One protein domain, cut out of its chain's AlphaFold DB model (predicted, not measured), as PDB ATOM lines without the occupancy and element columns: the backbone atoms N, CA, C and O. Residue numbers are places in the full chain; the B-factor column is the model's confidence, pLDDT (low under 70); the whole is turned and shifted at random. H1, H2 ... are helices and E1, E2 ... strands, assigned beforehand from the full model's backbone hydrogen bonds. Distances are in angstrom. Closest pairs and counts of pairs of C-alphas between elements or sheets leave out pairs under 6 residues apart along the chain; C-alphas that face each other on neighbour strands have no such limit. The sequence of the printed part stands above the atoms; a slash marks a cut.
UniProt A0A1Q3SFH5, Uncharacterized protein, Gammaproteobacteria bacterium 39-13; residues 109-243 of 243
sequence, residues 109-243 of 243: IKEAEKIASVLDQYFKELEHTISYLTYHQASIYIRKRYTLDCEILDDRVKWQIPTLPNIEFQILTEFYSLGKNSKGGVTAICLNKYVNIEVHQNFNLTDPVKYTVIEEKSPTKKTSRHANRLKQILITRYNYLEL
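Overview. This is residues 109 to 243 of the 243 residues of an uncharacterized protein of Gammaproteobacteria bacterium 39-13 (UniProt A0A1Q3SFH5). A strongly twisted wall of six antiparallel strands has three helices over one face, while the other face is bare. The long helix H1 passes over the inner strands E3, E4 and E5, H2 covers the part of the sheet round E2, and H3 packs on E5 and E6 and also on H1. The printed part has 135 residues, with helices H1 and H2, then strands E1 to E6 in sheet order, then H3; the class is mixed, helices and strands. It is compact, with a radius of gyration of the C-alphas of 14.5 A, and spans 37 by 37 by 29 A.

Arrangement. The sheet is a meander, each strand the antiparallel neighbour of the one before: E1, residues 151 to 153; E2, 156 to 161; E3, 164 to 172; E4, 185 to 190; E5, 197 to 202; E6, 211 to 215. E1 and E6 are the edge strands. E3 bends by 65 degrees at residue 167. Within hydrogen-bond range are, for instance, N 153 and O 156 of the hairpin E1 and E2, 2.9 A; N 169 and O 159 of E3 and E2, 2.8 A; N 187 and O 170 of E4 and E3, 2.8 A; N 188 and O 199 of E4 and E5, 2.8 A; N 200 and O 212 of E5 and E6, 2.8 A. Residues 212 to 213 of E6 also pair, parallel, with residues 241 to 242. H1, residues 109 to 130, is on the sheet; its closest C-alphas to E5 are those of Phe 123 and Gln 201, 7.3 A. H3, residues 225 to 238, lies over E5 and E6 at a height over the sheet of 9.8 A. H1 and H3 touch at Ala 112 and Leu 230, their closest C-alphas, 5.2 A apart, with a steep tilt of 55 degrees, the same way. H2, residues 135 to 146, is on the same face as H1 and lies over E2, at a height over the sheet of 9.7 A. H2 and H3 are apart. In H1, H2 and H3 every O i to N i+4 pair is within hydrogen-bond range.

Along the chain. H1 measures 30.7 A from C-alpha 109 at (32.977, 52.183, 24.074) to C-alpha 130. H2 measures 16.6 A, E3 19.4 A and H3 19.2 A, the last ending at C-alpha 238, (27.024, 39.507, 18.689).

Size, cuts and confidence. The C-alphas of Lys 110 and Lys 180 are the two farthest apart, 41.1 A. The printed part has no cut. The link from E3 to E4, residues 173 to 184, is long. Mean pLDDT of the printed part is 73.6; 44 residues are under 70, among them 172 to 184 and 203 to 212.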
ATOM      1  N   ILE A 109      32.895  53.481  24.756       81.94
ATOM      2  CA  ILE A 109      32.977  52.183  24.074       81.94
ATOM      3  C   ILE A 109      32.868  51.055  25.093       81.94
ATOM      4  O   ILE A 109      32.073  50.142  24.890       81.94
ATOM      5  N   LYS A 110      33.610  51.129  26.202       84.19
ATOM      6  CA  LYS A 110      33.545  50.113  27.261       84.19
ATOM      7  C   LYS A 110      32.162  50.024  27.887       84.19
ATOM      8  O   LYS A 110      31.707  48.930  28.209       84.19
ATOM      9  N   GLU A 111      31.488  51.156  28.056       85.94
ATOM     10  CA  GLU A 111      30.116  51.171  28.552       85.94
ATOM     11  C   GLU A 111      29.155  50.495  27.565       85.94
ATOM     12  O   GLU A 111      28.386  49.623  27.965       85.94
ATOM     13  N   ALA A 112      29.235  50.835  26.276       87.38
ATOM     14  CA  ALA A 112      28.410  50.214  25.243       87.38
ATOM     15  C   ALA A 112      28.693  48.707  25.098       87.38
ATOM     16  O   ALA A 112      27.761  47.923  24.953       87.38
ATOM     17  N   GLU A 113      29.956  48.283  25.198       89.19
ATOM     18  CA  GLU A 113      30.345  46.867  25.212       89.19
ATOM     19  C   GLU A 113      29.782  46.133  26.430       89.19
ATOM     20  O   GLU A 113      29.243  45.036  26.295       89.19
ATOM     21  N   LYS A 114      29.859  46.746  27.617       90.31
ATOM     22  CA  LYS A 114      29.276  46.183  28.837       90.31
ATOM     23  C   LYS A 114      27.766  46.014  28.689       90.31
ATOM     24  O   LYS A 114      27.249  44.951  29.016       90.31
ATOM     25  N   ILE A 115      27.066  47.032  28.185       89.69
ATOM     26  CA  ILE A 115      25.619  46.971  27.950       89.69
ATOM     27  C   ILE A 115      25.289  45.873  26.940       89.69
ATOM     28  O   ILE A 115      24.434  45.044  27.229       89.69
ATOM     29  N   ALA A 116      25.994  45.820  25.805       89.62
ATOM     30  CA  ALA A 116      25.789  44.796  24.783       89.62
ATOM     31  C   ALA A 116      25.977  43.380  25.345       89.62
ATOM     32  O   ALA A 116      25.144  42.513  25.112       89.62
ATOM     33  N   SER A 117      27.027  43.166  26.143       90.50
ATOM     34  CA  SER A 117      27.303  41.870  26.761       90.50
ATOM     35  C   SER A 117      26.228  41.443  27.754       90.50
ATOM     36  O   SER A 117      25.839  40.279  27.756       90.50
ATOM     37  N   VAL A 118      25.766  42.357  28.614       90.88
ATOM     38  CA  VAL A 118      24.707  42.045  29.586       90.88
ATOM     39  C   VAL A 118      23.384  41.805  28.861       90.88
ATOM     40  O   VAL A 118      22.659  40.884  29.222       90.88
ATOM     41  N   LEU A 119      23.089  42.591  27.823       89.44
ATOM     42  CA  LEU A 119      21.882  42.452  27.014       89.44
ATOM     43  C   LEU A 119      21.838  41.103  26.281       89.44
ATOM     44  O   LEU A 119      20.825  40.416  26.346       89.44
ATOM     45  N   ASP A 120      22.934  40.706  25.629       89.19
ATOM     46  CA  ASP A 120      23.059  39.412  24.940       89.19
ATOM     47  C   ASP A 120      22.907  38.230  25.903       89.19
ATOM     48  O   ASP A 120      22.125  37.314  25.646       89.19
ATOM     49  N   GLN A 121      23.589  38.274  27.050       88.69
ATOM     50  CA  GLN A 121      23.450  37.229  28.062       88.69
ATOM     51  C   GLN A 121      22.007  37.139  28.575       88.69
ATOM     52  O   GLN A 121      21.441  36.050  28.655       88.69
ATOM     53  N   TYR A 122      21.398  38.284  28.886       87.06
ATOM     54  CA  TYR A 122      20.035  38.347  29.398       87.06
ATOM     55  C   TYR A 122      19.021  37.776  28.401       87.06
ATOM     56  O   TYR A 122      18.157  36.983  28.771       87.06
ATOM     57  N   PHE A 123      19.154  38.122  27.122       85.25
ATOM     58  CA  PHE A 123      18.286  37.590  26.083       85.25
ATOM     59  C   PHE A 123      18.442  36.078  25.875       85.25
ATOM     60  O   PHE A 123      17.434  35.390  25.722       85.25
ATOM     61  N   LYS A 124      19.661  35.530  25.939       83.88
ATOM     62  CA  LYS A 124      19.888  34.073  25.876       83.88
ATOM     63  C   LYS A 124      19.254  33.335  27.056       83.88
ATOM     64  O   LYS A 124      18.662  32.271  26.885       83.88
ATOM     65  N   GLU A 125      19.343  33.904  28.256       83.12
ATOM     66  CA  GLU A 125      18.709  33.341  29.454       83.12
ATOM     67  C   GLU A 125      17.173  33.373  29.360       83.12
ATOM     68  O   GLU A 125      16.498  32.399  29.725       83.12
ATOM     69  N   LEU A 126      16.613  34.471  28.837       81.62
ATOM     70  CA  LEU A 126      15.182  34.576  28.557       81.62
ATOM     71  C   LEU A 126      14.743  33.587  27.478       81.62
ATOM     72  O   LEU A 126      13.718  32.940  27.663       81.62
ATOM     73  N   GLU A 127      15.523  33.411  26.410       77.56
ATOM     74  CA  GLU A 127      15.256  32.450  25.330       77.56
ATOM     75  C   GLU A 127      15.019  31.046  25.865       77.56
ATOM     76  O   GLU A 127      13.978  30.430  25.617       77.56
ATOM     77  N   HIS A 128      15.985  30.569  26.650       73.75
ATOM     78  CA  HIS A 128      15.988  29.222  27.196       73.75
ATOM     79  C   HIS A 128      14.751  28.965  28.062       73.75
ATOM     80  O   HIS A 128      14.259  27.842  28.144       73.75
ATOM     81  N   THR A 129      14.235  30.009  28.713       71.69
ATOM     82  CA  THR A 129      13.169  29.861  29.702       71.69
ATOM     83  C   THR A 129      11.786  30.169  29.140       71.69
ATOM     84  O   THR A 129      10.828  29.501  29.504       71.69
ATOM     85  N   ILE A 130      11.656  31.167  28.264       75.50
ATOM     86  CA  ILE A 130      10.363  31.688  27.799       75.50
ATOM     87  C   ILE A 130       9.868  30.969  26.546       75.50
ATOM     88  O   ILE A 130       8.658  30.884  26.358       75.50
ATOM     89  N   SER A 131      10.759  30.382  25.742       69.31
ATOM     90  CA  SER A 131      10.378  29.640  24.528       69.31
ATOM     91  C   SER A 131       9.327  28.547  24.775       69.31
ATOM     92  O   SER A 131       8.524  28.264  23.890       69.31
ATOM     93  N   TYR A 132       9.277  27.983  25.985       67.88
ATOM     94  CA  TYR A 132       8.340  26.921  26.368       67.88
ATOM     95  C   TYR A 132       7.195  27.377  27.285       67.88
ATOM     96  O   TYR A 132       6.362  26.558  27.674       67.88
ATOM     97  N   LEU A 133       7.148  28.656  27.668       69.81
ATOM     98  CA  LEU A 133       6.153  29.182  28.599       69.81
ATOM     99  C   LEU A 133       5.052  29.940  27.860       69.81
ATOM    100  O   LEU A 133       5.293  30.671  26.903       69.81
ATOM    101  N   THR A 134       3.823  29.827  28.359       70.88
ATOM    102  CA  THR A 134       2.754  30.758  27.964       70.88
ATOM    103  C   THR A 134       3.076  32.174  28.452       70.88
ATOM    104  O   THR A 134       3.796  32.348  29.438       70.88
ATOM    105  N   TYR A 135       2.493  33.198  27.821       70.12
ATOM    106  CA  TYR A 135       2.698  34.604  28.199       70.12
ATOM    107  C   TYR A 135       2.509  34.863  29.707       70.12
ATOM    108  O   TYR A 135       3.380  35.445  30.358       70.12
ATOM    109  N   HIS A 136       1.420  34.361  30.299       70.75
ATOM    110  CA  HIS A 136       1.175  34.512  31.737       70.75
ATOM    111  C   HIS A 136       2.242  33.828  32.602       70.75
ATOM    112  O   HIS A 136       2.668  34.390  33.611       70.75
ATOM    113  N   GLN A 137       2.712  32.640  32.214       73.62
ATOM    114  CA  GLN A 137       3.768  31.935  32.944       73.62
ATOM    115  C   GLN A 137       5.118  32.658  32.832       73.62
ATOM    116  O   GLN A 137       5.827  32.771  33.833       73.62
ATOM    117  N   ALA A 138       5.444  33.197  31.655       75.50
ATOM    118  CA  ALA A 138       6.648  33.991  31.430       75.50
ATOM    119  C   ALA A 138       6.648  35.279  32.273       75.50
ATOM    120  O   ALA A 138       7.634  35.576  32.948       75.50
ATOM    121  N   SER A 139       5.517  35.990  32.318       72.75
ATOM    122  CA  SER A 139       5.321  37.178  33.161       72.75
ATOM    123  C   SER A 139       5.583  36.889  34.645       72.75
ATOM    124  O   SER A 139       6.384  37.563  35.300       72.75
ATOM    125  N   ILE A 140       4.962  35.826  35.171       75.19
ATOM    126  CA  ILE A 140       5.134  35.404  36.568       75.19
ATOM    127  C   ILE A 140       6.587  35.006  36.844       75.19
ATOM    128  O   ILE A 140       7.122  35.343  37.904       75.19
ATOM    129  N   TYR A 141       7.230  34.295  35.913       79.94
ATOM    130  CA  TYR A 141       8.629  33.900  36.037       79.94
ATOM    131  C   TYR A 141       9.554  35.118  36.146       79.94
ATOM    132  O   TYR A 141      10.326  35.196  37.102       79.94
ATOM    133  N   ILE A 142       9.437  36.090  35.233       77.38
ATOM    134  CA  ILE A 142      10.260  37.310  35.232       77.38
ATOM    135  C   ILE A 142      10.104  38.062  36.552       77.38
ATOM    136  O   ILE A 142      11.102  38.372  37.205       77.38
ATOM    137  N   ARG A 143       8.858  38.288  36.991       75.62
ATOM    138  CA  ARG A 143       8.570  38.990  38.248       75.62
ATOM    139  C   ARG A 143       9.232  38.307  39.447       75.62
ATOM    140  O   ARG A 143       9.847  38.976  40.273       75.62
ATOM    141  N   LYS A 144       9.136  36.973  39.537       78.62
ATOM    142  CA  LYS A 144       9.749  36.185  40.621       78.62
ATOM    143  C   LYS A 144      11.275  36.185  40.558       78.62
ATOM    144  O   LYS A 144      11.916  36.311  41.594       78.62
ATOM    145  N   ARG A 145      11.852  36.000  39.368       75.75
ATOM    146  CA  ARG A 145      13.299  35.826  39.168       75.75
ATOM    147  C   ARG A 145      14.075  37.111  39.420       75.75
ATOM    148  O   ARG A 145      15.164  37.047  39.980       75.75
ATOM    149  N   TYR A 146      13.522  38.246  39.004       71.38
ATOM    150  CA  TYR A 146      14.233  39.521  39.020       71.38
ATOM    151  C   TYR A 146      13.734  40.491  40.099       71.38
ATOM    152  O   TYR A 146      14.296  41.574  40.232       71.38
ATOM    153  N   THR A 147      12.732  40.103  40.906       67.88
ATOM    154  CA  THR A 147      12.155  40.940  41.985       67.88
ATOM    155  C   THR A 147      11.795  42.344  41.492       67.88
ATOM    156  O   THR A 147      12.115  43.344  42.123       67.88
ATOM    157  N   LEU A 148      11.172  42.406  40.316       69.75
ATOM    158  CA  LEU A 148      10.862  43.660  39.636       69.75
ATOM    159  C   LEU A 148       9.419  44.081  39.868       69.75
ATOM    160  O   LEU A 148       8.513  43.241  39.915       69.75
ATOM    161  N   ASP A 149       9.218  45.395  39.902       64.06
ATOM    162  CA  ASP A 149       7.908  46.003  39.717       64.06
ATOM    163  C   ASP A 149       7.570  45.940  38.224       64.06
ATOM    164  O   ASP A 149       7.998  46.770  37.424       64.06
ATOM    165  N   CYS A 150       6.864  44.879  37.833       67.38
ATOM    166  CA  CYS A 150       6.357  44.732  36.475       67.38
ATOM    167  C   CYS A 150       5.022  45.472  36.335       67.38
ATOM    168  O   CYS A 150       4.104  45.242  37.128       67.38
ATOM    169  N   GLU A 151       4.884  46.275  35.285       68.19
ATOM    170  CA  GLU A 151       3.603  46.853  34.878       68.19
ATOM    171  C   GLU A 151       2.973  45.957  33.800       68.19
ATOM    172  O   GLU A 151       3.630  45.596  32.820       68.19
ATOM    173  N   ILE A 152       1.715  45.554  33.998       63.56
ATOM    174  CA  ILE A 152       0.947  44.767  33.025       63.56
ATOM    175  C   ILE A 152      -0.053  45.717  32.367       63.56
ATOM    176  O   ILE A 152      -0.967  46.197  33.034       63.56
ATOM    177  N   LEU A 153       0.133  45.987  31.076       60.25
ATOM    178  CA  LEU A 153      -0.717  46.863  30.266       60.25
ATOM    179  C   LEU A 153      -1.298  46.047  29.115       60.25
ATOM    180  O   LEU A 153      -0.526  45.606  28.268       60.25
ATOM    181  N   ASP A 154      -2.620  45.863  29.076       63.94
ATOM    182  CA  ASP A 154      -3.344  45.064  28.073       63.94
ATOM    183  C   ASP A 154      -2.662  43.701  27.795       63.94
ATOM    184  O   ASP A 154      -2.803  42.769  28.588       63.94
ATOM    185  N   ASP A 155      -1.849  43.620  26.734       62.16
ATOM    186  CA  ASP A 155      -1.113  42.434  26.263       62.16
ATOM    187  C   ASP A 155       0.424  42.554  26.371       62.16
ATOM    188  O   ASP A 155       1.177  41.847  25.695       62.16
ATOM    189  N   ARG A 156       0.921  43.480  27.200       67.88
ATOM    190  CA  ARG A 156       2.355  43.757  27.371       67.88
ATOM    191  C   ARG A 156       2.765  43.713  28.835       67.88
ATOM    192  O   ARG A 156       2.087  44.254  29.708       67.88
ATOM    193  N   VAL A 157       3.927  43.121  29.096       72.94
ATOM    194  CA  VAL A 157       4.607  43.229  30.396       72.94
ATOM    195  C   VAL A 157       5.808  44.127  30.222       72.94
ATOM    196  O   VAL A 157       6.676  43.797  29.415       72.94
ATOM    197  N   LYS A 158       5.874  45.213  30.992       81.88
ATOM    198  CA  LYS A 158       7.023  46.118  31.030       81.88
ATOM    199  C   LYS A 158       7.835  45.922  32.300       81.88
ATOM    200  O   LYS A 158       7.263  45.782  33.381       81.88
ATOM    201  N   TRP A 159       9.160  45.935  32.178       85.00
ATOM    202  CA  TRP A 159      10.063  45.942  33.328       85.00
ATOM    203  C   TRP A 159      11.426  46.551  32.988       85.00
ATOM    204  O   TRP A 159      11.793  46.711  31.826       85.00
ATOM    205  N   GLN A 160      12.210  46.846  34.022       85.69
ATOM    206  CA  GLN A 160      13.607  47.258  33.907       85.69
ATOM    207  C   GLN A 160      14.454  46.399  34.830       85.69
ATOM    208  O   GLN A 160      14.029  46.088  35.937       85.69
ATOM    209  N   ILE A 161      15.657  46.020  34.404       82.44
ATOM    210  CA  ILE A 161      16.581  45.305  35.288       82.44
ATOM    211  C   ILE A 161      17.501  46.315  35.998       82.44
ATOM    212  O   ILE A 161      17.971  47.252  35.352       82.44
ATOM    213  N   PRO A 162      17.835  46.132  37.292       80.25
ATOM    214  CA  PRO A 162      18.657  47.088  38.041       80.25
ATOM    215  C   PRO A 162      20.032  47.345  37.417       80.25
ATOM    216  O   PRO A 162      20.605  48.420  37.573       80.25
ATOM    217  N   THR A 163      20.576  46.356  36.704       82.81
ATOM    218  CA  THR A 163      21.869  46.447  36.015       82.81
ATOM    219  C   THR A 163      21.805  47.217  34.692       82.81
ATOM    220  O   THR A 163      22.848  47.675  34.226       82.81
ATOM    221  N   LEU A 164      20.615  47.395  34.106       84.81
ATOM    222  CA  LEU A 164      20.353  48.143  32.870       84.81
ATOM    223  C   LEU A 164      19.144  49.085  33.060       84.81
ATOM    224  O   LEU A 164      18.134  48.937  32.377       84.81
ATOM    225  N   PRO A 165      19.231  50.100  33.941       82.50
ATOM    226  CA  PRO A 165      18.106  50.999  34.230       82.50
ATOM    227  C   PRO A 165      17.721  51.892  33.037       82.50
ATOM    228  O   PRO A 165      16.652  52.485  33.005       82.50
ATOM    229  N   ASN A 166      18.603  52.002  32.041       84.50
ATOM    230  CA  ASN A 166      18.364  52.763  30.816       84.50
ATOM    231  C   ASN A 166      17.710  51.922  29.711       84.50
ATOM    232  O   ASN A 166      17.699  52.357  28.562       84.50
ATOM    233  N   ILE A 167      17.247  50.710  30.014       85.69
ATOM    234  CA  ILE A 167      16.633  49.810  29.041       85.69
ATOM    235  C   ILE A 167      15.319  49.306  29.622       85.69
ATOM    236  O   ILE A 167      15.293  48.660  30.669       85.69
ATOM    237  N   GLU A 168      14.231  49.610  28.924       87.56
ATOM    238  CA  GLU A 168      12.908  49.073  29.219       87.56
ATOM    239  C   GLU A 168      12.692  47.811  28.394       87.56
ATOM    240  O   GLU A 168      12.781  47.827  27.170       87.56
ATOM    241  N   PHE A 169      12.392  46.710  29.066       85.56
ATOM    242  CA  PHE A 169      12.024  45.466  28.419       85.56
ATOM    243  C   PHE A 169      10.507  45.358  28.329       85.56
ATOM    244  O   PHE A 169       9.795  45.704  29.272       85.56
ATOM    245  N   GLN A 170      10.028  44.851  27.200       83.25
ATOM    246  CA  GLN A 170       8.624  44.593  26.928       83.25
ATOM    247  C   GLN A 170       8.462  43.173  26.381       83.25
ATOM    248  O   GLN A 170       9.107  42.824  25.395       83.25
ATOM    249  N   ILE A 171       7.595  42.351  26.978       76.75
ATOM    250  CA  ILE A 171       7.087  41.154  26.285       76.75
ATOM    251  C   ILE A 171       5.952  41.608  25.380       76.75
ATOM    252  O   ILE A 171       5.007  42.236  25.857       76.75
ATOM    253  N   LEU A 172       6.035  41.255  24.103       68.19
ATOM    254  CA  LEU A 172       4.993  41.496  23.116       68.19
ATOM    255  C   LEU A 172       4.426  40.144  22.682       68.19
ATOM    256  O   LEU A 172       5.160  39.266  22.225       68.19
ATOM    257  N   THR A 173       3.117  39.960  22.834       58.75
ATOM    258  CA  THR A 173       2.393  38.775  22.338       58.75
ATOM    259  C   THR A 173       2.303  38.743  20.809       58.75
ATOM    260  O   THR A 173       2.127  37.672  20.227       58.75
ATOM    261  N   GLU A 174       2.496  39.889  20.151       54.84
ATOM    262  CA  GLU A 174       2.384  40.053  18.705       54.84
ATOM    263  C   GLU A 174       3.612  40.779  18.145       54.84
ATOM    264  O   GLU A 174       3.731  41.995  18.284       54.84
ATOM    265  N   PHE A 175       4.520  40.067  17.465       48.72
ATOM    266  CA  PHE A 175       5.436  40.725  16.529       48.72
ATOM    267  C   PHE A 175       5.495  40.011  15.165       48.72
ATOM    268  O   PHE A 175       5.677  38.799  15.071       48.72
ATOM    269  N   TYR A 176       5.329  40.838  14.120       42.50
ATOM    270  CA  TYR A 176       5.183  40.609  12.670       42.50
ATOM    271  C   TYR A 176       3.846  40.063  12.130       42.50
ATOM    272  O   TYR A 176       3.723  38.936  11.650       42.50
ATOM    273  N   SER A 177       2.867  40.969  12.024       35.53
ATOM    274  CA  SER A 177       1.828  40.911  10.994       35.53
ATOM    275  C   SER A 177       2.413  41.280   9.622       35.53
ATOM    276  O   SER A 177       2.405  42.442   9.234       35.53
ATOM    277  N   LEU A 178       2.885  40.288   8.873       35.12
ATOM    278  CA  LEU A 178       2.769  40.241   7.410       35.12
ATOM    279  C   LEU A 178       2.713  38.758   7.006       35.12
ATOM    280  O   LEU A 178       3.656  38.197   6.459       35.12
ATOM    281  N   GLY A 179       1.582  38.117   7.335       36.81
ATOM    282  CA  GLY A 179       1.215  36.795   6.808       36.81
ATOM    283  C   GLY A 179       1.206  35.621   7.798       36.81
ATOM    284  O   GLY A 179       1.857  34.621   7.543       36.81
ATOM    285  N   LYS A 180       0.397  35.718   8.865       43.06
ATOM    286  CA  LYS A 180      -0.180  34.608   9.668       43.06
ATOM    287  C   LYS A 180       0.774  33.595  10.341       43.06
ATOM    288  O   LYS A 180       1.111  32.564   9.773       43.06
ATOM    289  N   ASN A 181       1.058  33.841  11.624       41.78
ATOM    290  CA  ASN A 181       0.805  32.970  12.794       41.78
ATOM    291  C   ASN A 181       1.522  33.615  13.990       41.78
ATOM    292  O   ASN A 181       2.746  33.708  13.992       41.78
ATOM    293  N   SER A 182       0.759  34.120  14.959       49.31
ATOM    294  CA  SER A 182       1.250  34.903  16.097       49.31
ATOM    295  C   SER A 182       2.282  34.125  16.919       49.31
ATOM    296  O   SER A 182       1.998  33.052  17.451       49.31
ATOM    297  N   LYS A 183       3.495  34.676  17.010       54.06
ATOM    298  CA  LYS A 183       4.580  34.212  17.881       54.06
ATOM    299  C   LYS A 183       5.040  35.408  18.716       54.06
ATOM    300  O   LYS A 183       5.174  36.512  18.189       54.06
ATOM    301  N   GLY A 184       5.194  35.186  20.020       63.59
ATOM    302  CA  GLY A 184       5.588  36.218  20.979       63.59
ATOM    303  C   GLY A 184       7.089  36.510  20.941       63.59
ATOM    304  O   GLY A 184       7.884  35.727  20.418       63.59
ATOM    305  N   GLY A 185       7.484  37.633  21.529       73.94
ATOM    306  CA  GLY A 185       8.878  38.061  21.610       73.94
ATOM    307  C   GLY A 185       9.144  38.969  22.804       73.94
ATOM    308  O   GLY A 185       8.220  39.389  23.506       73.94
ATOM    309  N   VAL A 186      10.420  39.270  23.034       78.62
ATOM    310  CA  VAL A 186      10.843  40.323  23.965       78.62
ATOM    311  C   VAL A 186      11.526  41.424  23.175       78.62
ATOM    312  O   VAL A 186      12.427  41.167  22.378       78.62
ATOM    313  N   THR A 187      11.122  42.655  23.444       83.06
ATOM    314  CA  THR A 187      11.752  43.863  22.930       83.06
ATOM    315  C   THR A 187      12.455  44.578  24.074       83.06
ATOM    316  O   THR A 187      11.885  44.758  25.145       83.06
ATOM    317  N   ALA A 188      13.694  45.001  23.858       85.81
ATOM    318  CA  ALA A 188      14.433  45.896  24.733       85.81
ATOM    319  C   ALA A 188      14.519  47.274  24.073       85.81
ATOM    320  O   ALA A 188      15.155  47.436  23.032       85.81
ATOM    321  N   ILE A 189      13.877  48.261  24.685       86.62
ATOM    322  CA  ILE A 189      13.808  49.645  24.227       86.62
ATOM    323  C   ILE A 189      14.846  50.455  24.994       86.62
ATOM    324  O   ILE A 189      14.798  50.568  26.222       86.62
ATOM    325  N   CYS A 190      15.803  51.025  24.268       83.94
ATOM    326  CA  CYS A 190      16.846  51.840  24.869       83.94
ATOM    327  C   CYS A 190      16.345  53.265  25.173       83.94
ATOM    328  O   CYS A 190      15.775  53.948  24.323       83.94
ATOM    329  N   LEU A 191      16.611  53.742  26.391       81.88
ATOM    330  CA  LEU A 191      16.202  55.051  26.905       81.88
ATOM    331  C   LEU A 191      17.394  56.030  26.997       81.88
ATOM    332  O   LEU A 191      18.564  55.674  26.822       81.88
ATOM    333  N   ASN A 192      17.103  57.290  27.331       83.00
ATOM    334  CA  ASN A 192      18.082  58.327  27.689       83.00
ATOM    335  C   ASN A 192      19.160  58.602  26.633       83.00
ATOM    336  O   ASN A 192      18.886  59.218  25.618       83.00
ATOM    337  N   LYS A 193      20.417  58.215  26.867       80.50
ATOM    338  CA  LYS A 193      21.503  58.464  25.908       80.50
ATOM    339  C   LYS A 193      21.540  57.444  24.774       80.50
ATOM    340  O   LYS A 193      22.291  57.658  23.833       80.50
ATOM    341  N   TYR A 194      20.725  56.389  24.819       79.88
ATOM    342  CA  TYR A 194      20.663  55.325  23.810       79.88
ATOM    343  C   TYR A 194      19.346  55.330  23.000       79.88
ATOM    344  O   TYR A 194      18.967  54.301  22.456       79.88
ATOM    345  N   VAL A 195      18.641  56.469  22.911       79.12
ATOM    346  CA  VAL A 195      17.303  56.558  22.275       79.12
ATOM    347  C   VAL A 195      17.287  56.093  20.815       79.12
ATOM    348  O   VAL A 195      18.255  56.292  20.073       79.12
ATOM    349  N   ASN A 196      16.108  55.614  20.405       73.50
ATOM    350  CA  ASN A 196      15.705  55.217  19.049       73.50
ATOM    351  C   ASN A 196      16.341  53.916  18.560       73.50
ATOM    352  O   ASN A 196      16.381  53.667  17.355       73.50
ATOM    353  N   ILE A 197      16.840  53.094  19.484       75.38
ATOM    354  CA  ILE A 197      17.269  51.737  19.176       75.38
ATOM    355  C   ILE A 197      16.489  50.764  20.028       75.38
ATOM    356  O   ILE A 197      16.474  50.845  21.259       75.38
ATOM    357  N   GLU A 198      15.873  49.821  19.335       82.69
ATOM    358  CA  GLU A 198      15.177  48.705  19.934       82.69
ATOM    359  C   GLU A 198      15.849  47.410  19.515       82.69
ATOM    360  O   GLU A 198      16.288  47.245  18.376       82.69
ATOM    361  N   VAL A 199      15.923  46.477  20.449       81.31
ATOM    362  CA  VAL A 199      16.470  45.152  20.208       81.31
ATOM    363  C   VAL A 199      15.363  44.141  20.418       81.31
ATOM    364  O   VAL A 199      14.778  44.069  21.493       81.31
ATOM    365  N   HIS A 200      15.071  43.370  19.386       79.06
ATOM    366  CA  HIS A 200      13.961  42.434  19.346       79.06
ATOM    367  C   HIS A 200      14.490  41.007  19.330       79.06
ATOM    368  O   HIS A 200      15.377  40.673  18.542       79.06
ATOM    369  N   GLN A 201      13.916  40.160  20.175       75.12
ATOM    370  CA  GLN A 201      14.125  38.721  20.179       75.12
ATOM    371  C   GLN A 201      12.805  38.028  19.847       75.12
ATOM    372  O   GLN A 201      11.810  38.194  20.554       75.12
ATOM    373  N   ASN A 202      12.806  37.226  18.783       71.88
ATOM    374  CA  ASN A 202      11.651  36.429  18.386       71.88
ATOM    375  C   ASN A 202      11.770  35.004  18.935       71.88
ATOM    376  O   ASN A 202      12.729  34.304  18.614       71.88
ATOM    377  N   PHE A 203      10.769  34.541  19.686       64.25
ATOM    378  CA  PHE A 203      10.665  33.138  20.087       64.25
ATOM    379  C   PHE A 203       9.968  32.335  18.988       64.25
ATOM    380  O   PHE A 203       8.878  31.785  19.160       64.25
ATOM    381  N   ASN A 204      10.584  32.286  17.808       54.75
ATOM    382  CA  ASN A 204      10.084  31.439  16.745       54.75
ATOM    383  C   ASN A 204      10.550  29.996  16.990       54.75
ATOM    384  O   ASN A 204      11.678  29.654  16.675       54.75
ATOM    385  N   LEU A 205       9.665  29.139  17.509       47.56
ATOM    386  CA  LEU A 205       9.937  27.721  17.810       47.56
ATOM    387  C   LEU A 205      10.461  26.877  16.627       47.56
ATOM    388  O   LEU A 205      10.881  25.743  16.843       47.56
ATOM    389  N   THR A 206      10.400  27.375  15.388       44.59
ATOM    390  CA  THR A 206      10.765  26.613  14.181       44.59
ATOM    391  C   THR A 206      11.995  27.134  13.440       44.59
ATOM    392  O   THR A 206      12.523  26.410  12.605       44.59
ATOM    393  N   ASP A 207      12.473  28.344  13.740       47.47
ATOM    394  CA  ASP A 207      13.641  28.952  13.089       47.47
ATOM    395  C   ASP A 207      14.652  29.400  14.152       47.47
ATOM    396  O   ASP A 207      14.239  29.771  15.250       47.47
ATOM    397  N   PRO A 208      15.968  29.412  13.866       51.59
ATOM    398  CA  PRO A 208      16.952  29.933  14.810       51.59
ATOM    399  C   PRO A 208      16.583  31.360  15.228       51.59
ATOM    400  O   PRO A 208      16.273  32.202  14.378       51.59
ATOM    401  N   VAL A 209      16.603  31.613  16.540       53.34
ATOM    402  CA  VAL A 209      16.255  32.905  17.133       53.34
ATOM    403  C   VAL A 209      17.140  33.988  16.528       53.34
ATOM    404  O   VAL A 209      18.366  33.959  16.622       53.34
ATOM    405  N   LYS A 210      16.495  34.939  15.851       62.75
ATOM    406  CA  LYS A 210      17.147  36.084  15.225       62.75
ATOM    407  C   LYS A 210      16.971  37.288  16.135       62.75
ATOM    408  O   LYS A 210      15.847  37.740  16.351       62.75
ATOM    409  N   TYR A 211      18.085  37.774  16.668       67.12
ATOM    410  CA  TYR A 211      18.152  39.064  17.336       67.12
ATOM    411  C   TYR A 211      18.169  40.154  16.279       67.12
ATOM    412  O   TYR A 211      19.024  40.132  15.395       67.12
ATOM    413  N   THR A 212      17.243  41.096  16.374       69.44
ATOM    414  CA  THR A 212      17.136  42.198  15.424       69.44
ATOM    415  C   THR A 212      17.344  43.518  16.139       69.44
ATOM    416  O   THR A 212      16.697  43.778  17.150       69.44
ATOM    417  N   VAL A 213      18.192  44.381  15.590       71.56
ATOM    418  CA  VAL A 213      18.268  45.787  15.983       71.56
ATOM    419  C   VAL A 213      17.427  46.611  15.012       71.56
ATOM    420  O   VAL A 213      17.725  46.632  13.820       71.56
ATOM    421  N   ILE A 214      16.393  47.275  15.529       70.31
ATOM    422  CA  ILE A 214      15.480  48.131  14.767       70.31
ATOM    423  C   ILE A 214      15.751  49.586  15.144       70.31
ATOM    424  O   ILE A 214      15.795  49.938  16.327       70.31
ATOM    425  N   GLU A 215      15.923  50.439  14.136       68.81
ATOM    426  CA  GLU A 215      15.834  51.885  14.336       68.81
ATOM    427  C   GLU A 215      14.364  52.293  14.342       68.81
ATOM    428  O   GLU A 215      13.637  52.084  13.365       68.81
ATOM    429  N   GLU A 216      13.909  52.874  15.452       58.84
ATOM    430  CA  GLU A 216      12.538  53.357  15.546       58.84
ATOM    431  C   GLU A 216      12.348  54.454  14.484       58.84
ATOM    432  O   GLU A 216      12.974  55.516  14.544       58.84
ATOM    433  N   LYS A 217      11.494  54.208  13.479       53.69
ATOM    434  CA  LYS A 217      11.147  55.188  12.434       53.69
ATOM    435  C   LYS A 217      10.227  56.276  12.997       53.69
ATOM    436  O   LYS A 217       9.152  56.531  12.464       53.69
ATOM    437  N   SER A 218      10.624  56.922  14.089       49.09
ATOM    438  CA  SER A 218       9.966  58.140  14.537       49.09
ATOM    439  C   SER A 218      10.490  59.308  13.698       49.09
ATOM    440  O   SER A 218      11.688  59.594  13.740       49.09
ATOM    441  N   PRO A 219       9.635  60.041  12.959       48.94
ATOM    442  CA  PRO A 219      10.065  61.137  12.086       48.94
ATOM    443  C   PRO A 219      10.686  62.334  12.835       48.94
ATOM    444  O   PRO A 219      11.098  63.303  12.205       48.94
ATOM    445  N   THR A 220      10.761  62.292  14.170       56.50
ATOM    446  CA  THR A 220      11.157  63.436  15.008       56.50
ATOM    447  C   THR A 220      12.442  63.240  15.810       56.50
ATOM    448  O   THR A 220      13.009  64.233  16.266       56.50
ATOM    449  N   LYS A 221      12.953  62.014  15.980       61.59
ATOM    450  CA  LYS A 221      14.102  61.764  16.864       61.59
ATOM    451  C   LYS A 221      15.268  61.133  16.108       61.59
ATOM    452  O   LYS A 221      15.178  60.020  15.612       61.59
ATOM    453  N   LYS A 222      16.392  61.854  16.046       72.56
ATOM    454  CA  LYS A 222      17.657  61.326  15.513       72.56
ATOM    455  C   LYS A 222      18.242  60.295  16.474       72.56
ATOM    456  O   LYS A 222      18.358  60.574  17.667       72.56
ATOM    457  N   THR A 223      18.651  59.141  15.953       77.00
ATOM    458  CA  THR A 223      19.409  58.124  16.692       77.00
ATOM    459  C   THR A 223      20.657  58.740  17.310       77.00
ATOM    460  O   THR A 223      21.411  59.460  16.647       77.00
ATOM    461  N   SER A 224      20.861  58.504  18.605       82.38
ATOM    462  CA  SER A 224      21.997  59.096  19.304       82.38
ATOM    463  C   SER A 224      23.309  58.452  18.837       82.38
ATOM    464  O   SER A 224      23.351  57.299  18.398       82.38
ATOM    465  N   ARG A 225      24.425  59.170  18.993       82.44
ATOM    466  CA  ARG A 225      25.752  58.615  18.697       82.44
ATOM    467  C   ARG A 225      26.058  57.361  19.526       82.44
ATOM    468  O   ARG A 225      26.625  56.406  19.000       82.44
ATOM    469  N   HIS A 226      25.670  57.358  20.801       83.94
ATOM    470  CA  HIS A 226      25.868  56.211  21.688       83.94
ATOM    471  C   HIS A 226      25.007  55.022  21.278       83.94
ATOM    472  O   HIS A 226      25.470  53.885  21.334       83.94
ATOM    473  N   ALA A 227      23.777  55.281  20.832       84.62
ATOM    474  CA  ALA A 227      22.889  54.254  20.324       84.62
ATOM    475  C   ALA A 227      23.502  53.620  19.066       84.62
ATOM    476  O   ALA A 227      23.718  52.412  19.038       84.62
ATOM    477  N   ASN A 228      23.929  54.428  18.088       86.06
ATOM    478  CA  ASN A 228      24.619  53.928  16.892       86.06
ATOM    479  C   ASN A 228      25.838  53.067  17.236       86.06
ATOM    480  O   ASN A 228      26.096  52.052  16.591       86.06
ATOM    481  N   ARG A 229      26.586  53.447  18.279       87.81
ATOM    482  CA  ARG A 229      27.738  52.669  18.731       87.81
ATOM    483  C   ARG A 229      27.333  51.326  19.332       87.81
ATOM    484  O   ARG A 229      27.935  50.312  18.986       87.81
ATOM    485  N   LEU A 230      26.323  51.314  20.199       88.50
ATOM    486  CA  LEU A 230      25.761  50.088  20.764       88.50
ATOM    487  C   LEU A 230      25.254  49.157  19.652       88.50
ATOM    488  O   LEU A 230      25.621  47.986  19.626       88.50
ATOM    489  N   LYS A 231      24.512  49.694  18.678       88.38
ATOM    490  CA  LYS A 231      24.041  48.965  17.492       88.38
ATOM    491  C   LYS A 231      25.181  48.325  16.710       88.38
ATOM    492  O   LYS A 231      25.129  47.131  16.442       88.38
ATOM    493  N   GLN A 232      26.240  49.078  16.406       88.38
ATOM    494  CA  GLN A 232      27.416  48.525  15.726       88.38
ATOM    495  C   GLN A 232      28.032  47.355  16.497       88.38
ATOM    496  O   GLN A 232      28.404  46.358  15.884       88.38
ATOM    497  N   ILE A 233      28.141  47.450  17.825       88.69
ATOM    498  CA  ILE A 233      28.687  46.369  18.657       88.69
ATOM    499  C   ILE A 233      27.778  45.134  18.604       88.69
ATOM    500  O   ILE A 233      28.280  44.032  18.392       88.69
ATOM    501  N   LEU A 234      26.462  45.310  18.749       88.25
ATOM    502  CA  LEU A 234      25.483  44.219  18.679       88.25
ATOM    503  C   LEU A 234      25.523  43.498  17.321       88.25
ATOM    504  O   LEU A 234      25.578  42.272  17.275       88.25
ATOM    505  N   ILE A 235      25.591  44.246  16.218       86.06
ATOM    506  CA  ILE A 235      25.670  43.676  14.865       86.06
ATOM    507  C   ILE A 235      27.007  42.960  14.651       86.06
ATOM    508  O   ILE A 235      27.038  41.802  14.252       86.06
ATOM    509  N   THR A 236      28.128  43.629  14.924       87.00
ATOM    510  CA  THR A 236      29.454  43.119  14.530       87.00
ATOM    511  C   THR A 236      30.007  42.046  15.460       87.00
ATOM    512  O   THR A 236      30.688  41.141  14.990       87.00
ATOM    513  N   ARG A 237      29.763  42.143  16.773       86.75
ATOM    514  CA  ARG A 237      30.319  41.197  17.756       86.75
ATOM    515  C   ARG A 237      29.344  40.106  18.156       86.75
ATOM    516  O   ARG A 237      29.775  38.981  18.387       86.75
ATOM    517  N   TYR A 238      28.061  40.441  18.252       84.81
ATOM    518  CA  TYR A 238      27.024  39.507  18.689       84.81
ATOM    519  C   TYR A 238      26.189  38.957  17.522       84.81
ATOM    520  O   TYR A 238      25.350  38.089  17.739       84.81
ATOM    521  N   ASN A 239      26.477  39.374  16.280       83.00
ATOM    522  CA  ASN A 239      25.838  38.903  15.043       83.00
ATOM    523  C   ASN A 239      24.325  39.160  14.984       83.00
ATOM    524  O   ASN A 239      23.566  38.339  14.466       83.00
ATOM    525  N   TYR A 240      23.878  40.294  15.523       84.12
ATOM    526  CA  TYR A 240      22.474  40.686  15.440       84.12
ATOM    527  C   TYR A 240      22.160  41.173  14.019       84.12
ATOM    528  O   TYR A 240      22.992  41.813  13.373       84.12
ATOM    529  N   LEU A 241      20.958  40.880  13.528       79.75
ATOM    530  CA  LEU A 241      20.474  41.361  12.238       79.75
ATOM    531  C   LEU A 241      20.039  42.824  12.340       79.75
ATOM    532  O   LEU A 241      19.464  43.250  13.339       79.75
ATOM    533  N   GLU A 242      20.290  43.587  11.287       78.06
ATOM    534  CA  GLU A 242      19.837  44.971  11.152       78.06
ATOM    535  C   GLU A 242      18.575  45.004  10.279       78.06
ATOM    536  O   GLU A 242      18.595  44.453   9.175       78.06
ATOM    537  N   LEU A 243      17.488  45.614  10.774       65.50
ATOM    538  CA  LEU A 243      16.228  45.823  10.039       65.50
ATOM    539  C   LEU A 243      15.791  47.293  10.041       65.50
ATOM    540  O   LEU A 243      16.009  47.987  11.062       65.50
TER     541      LEU A 243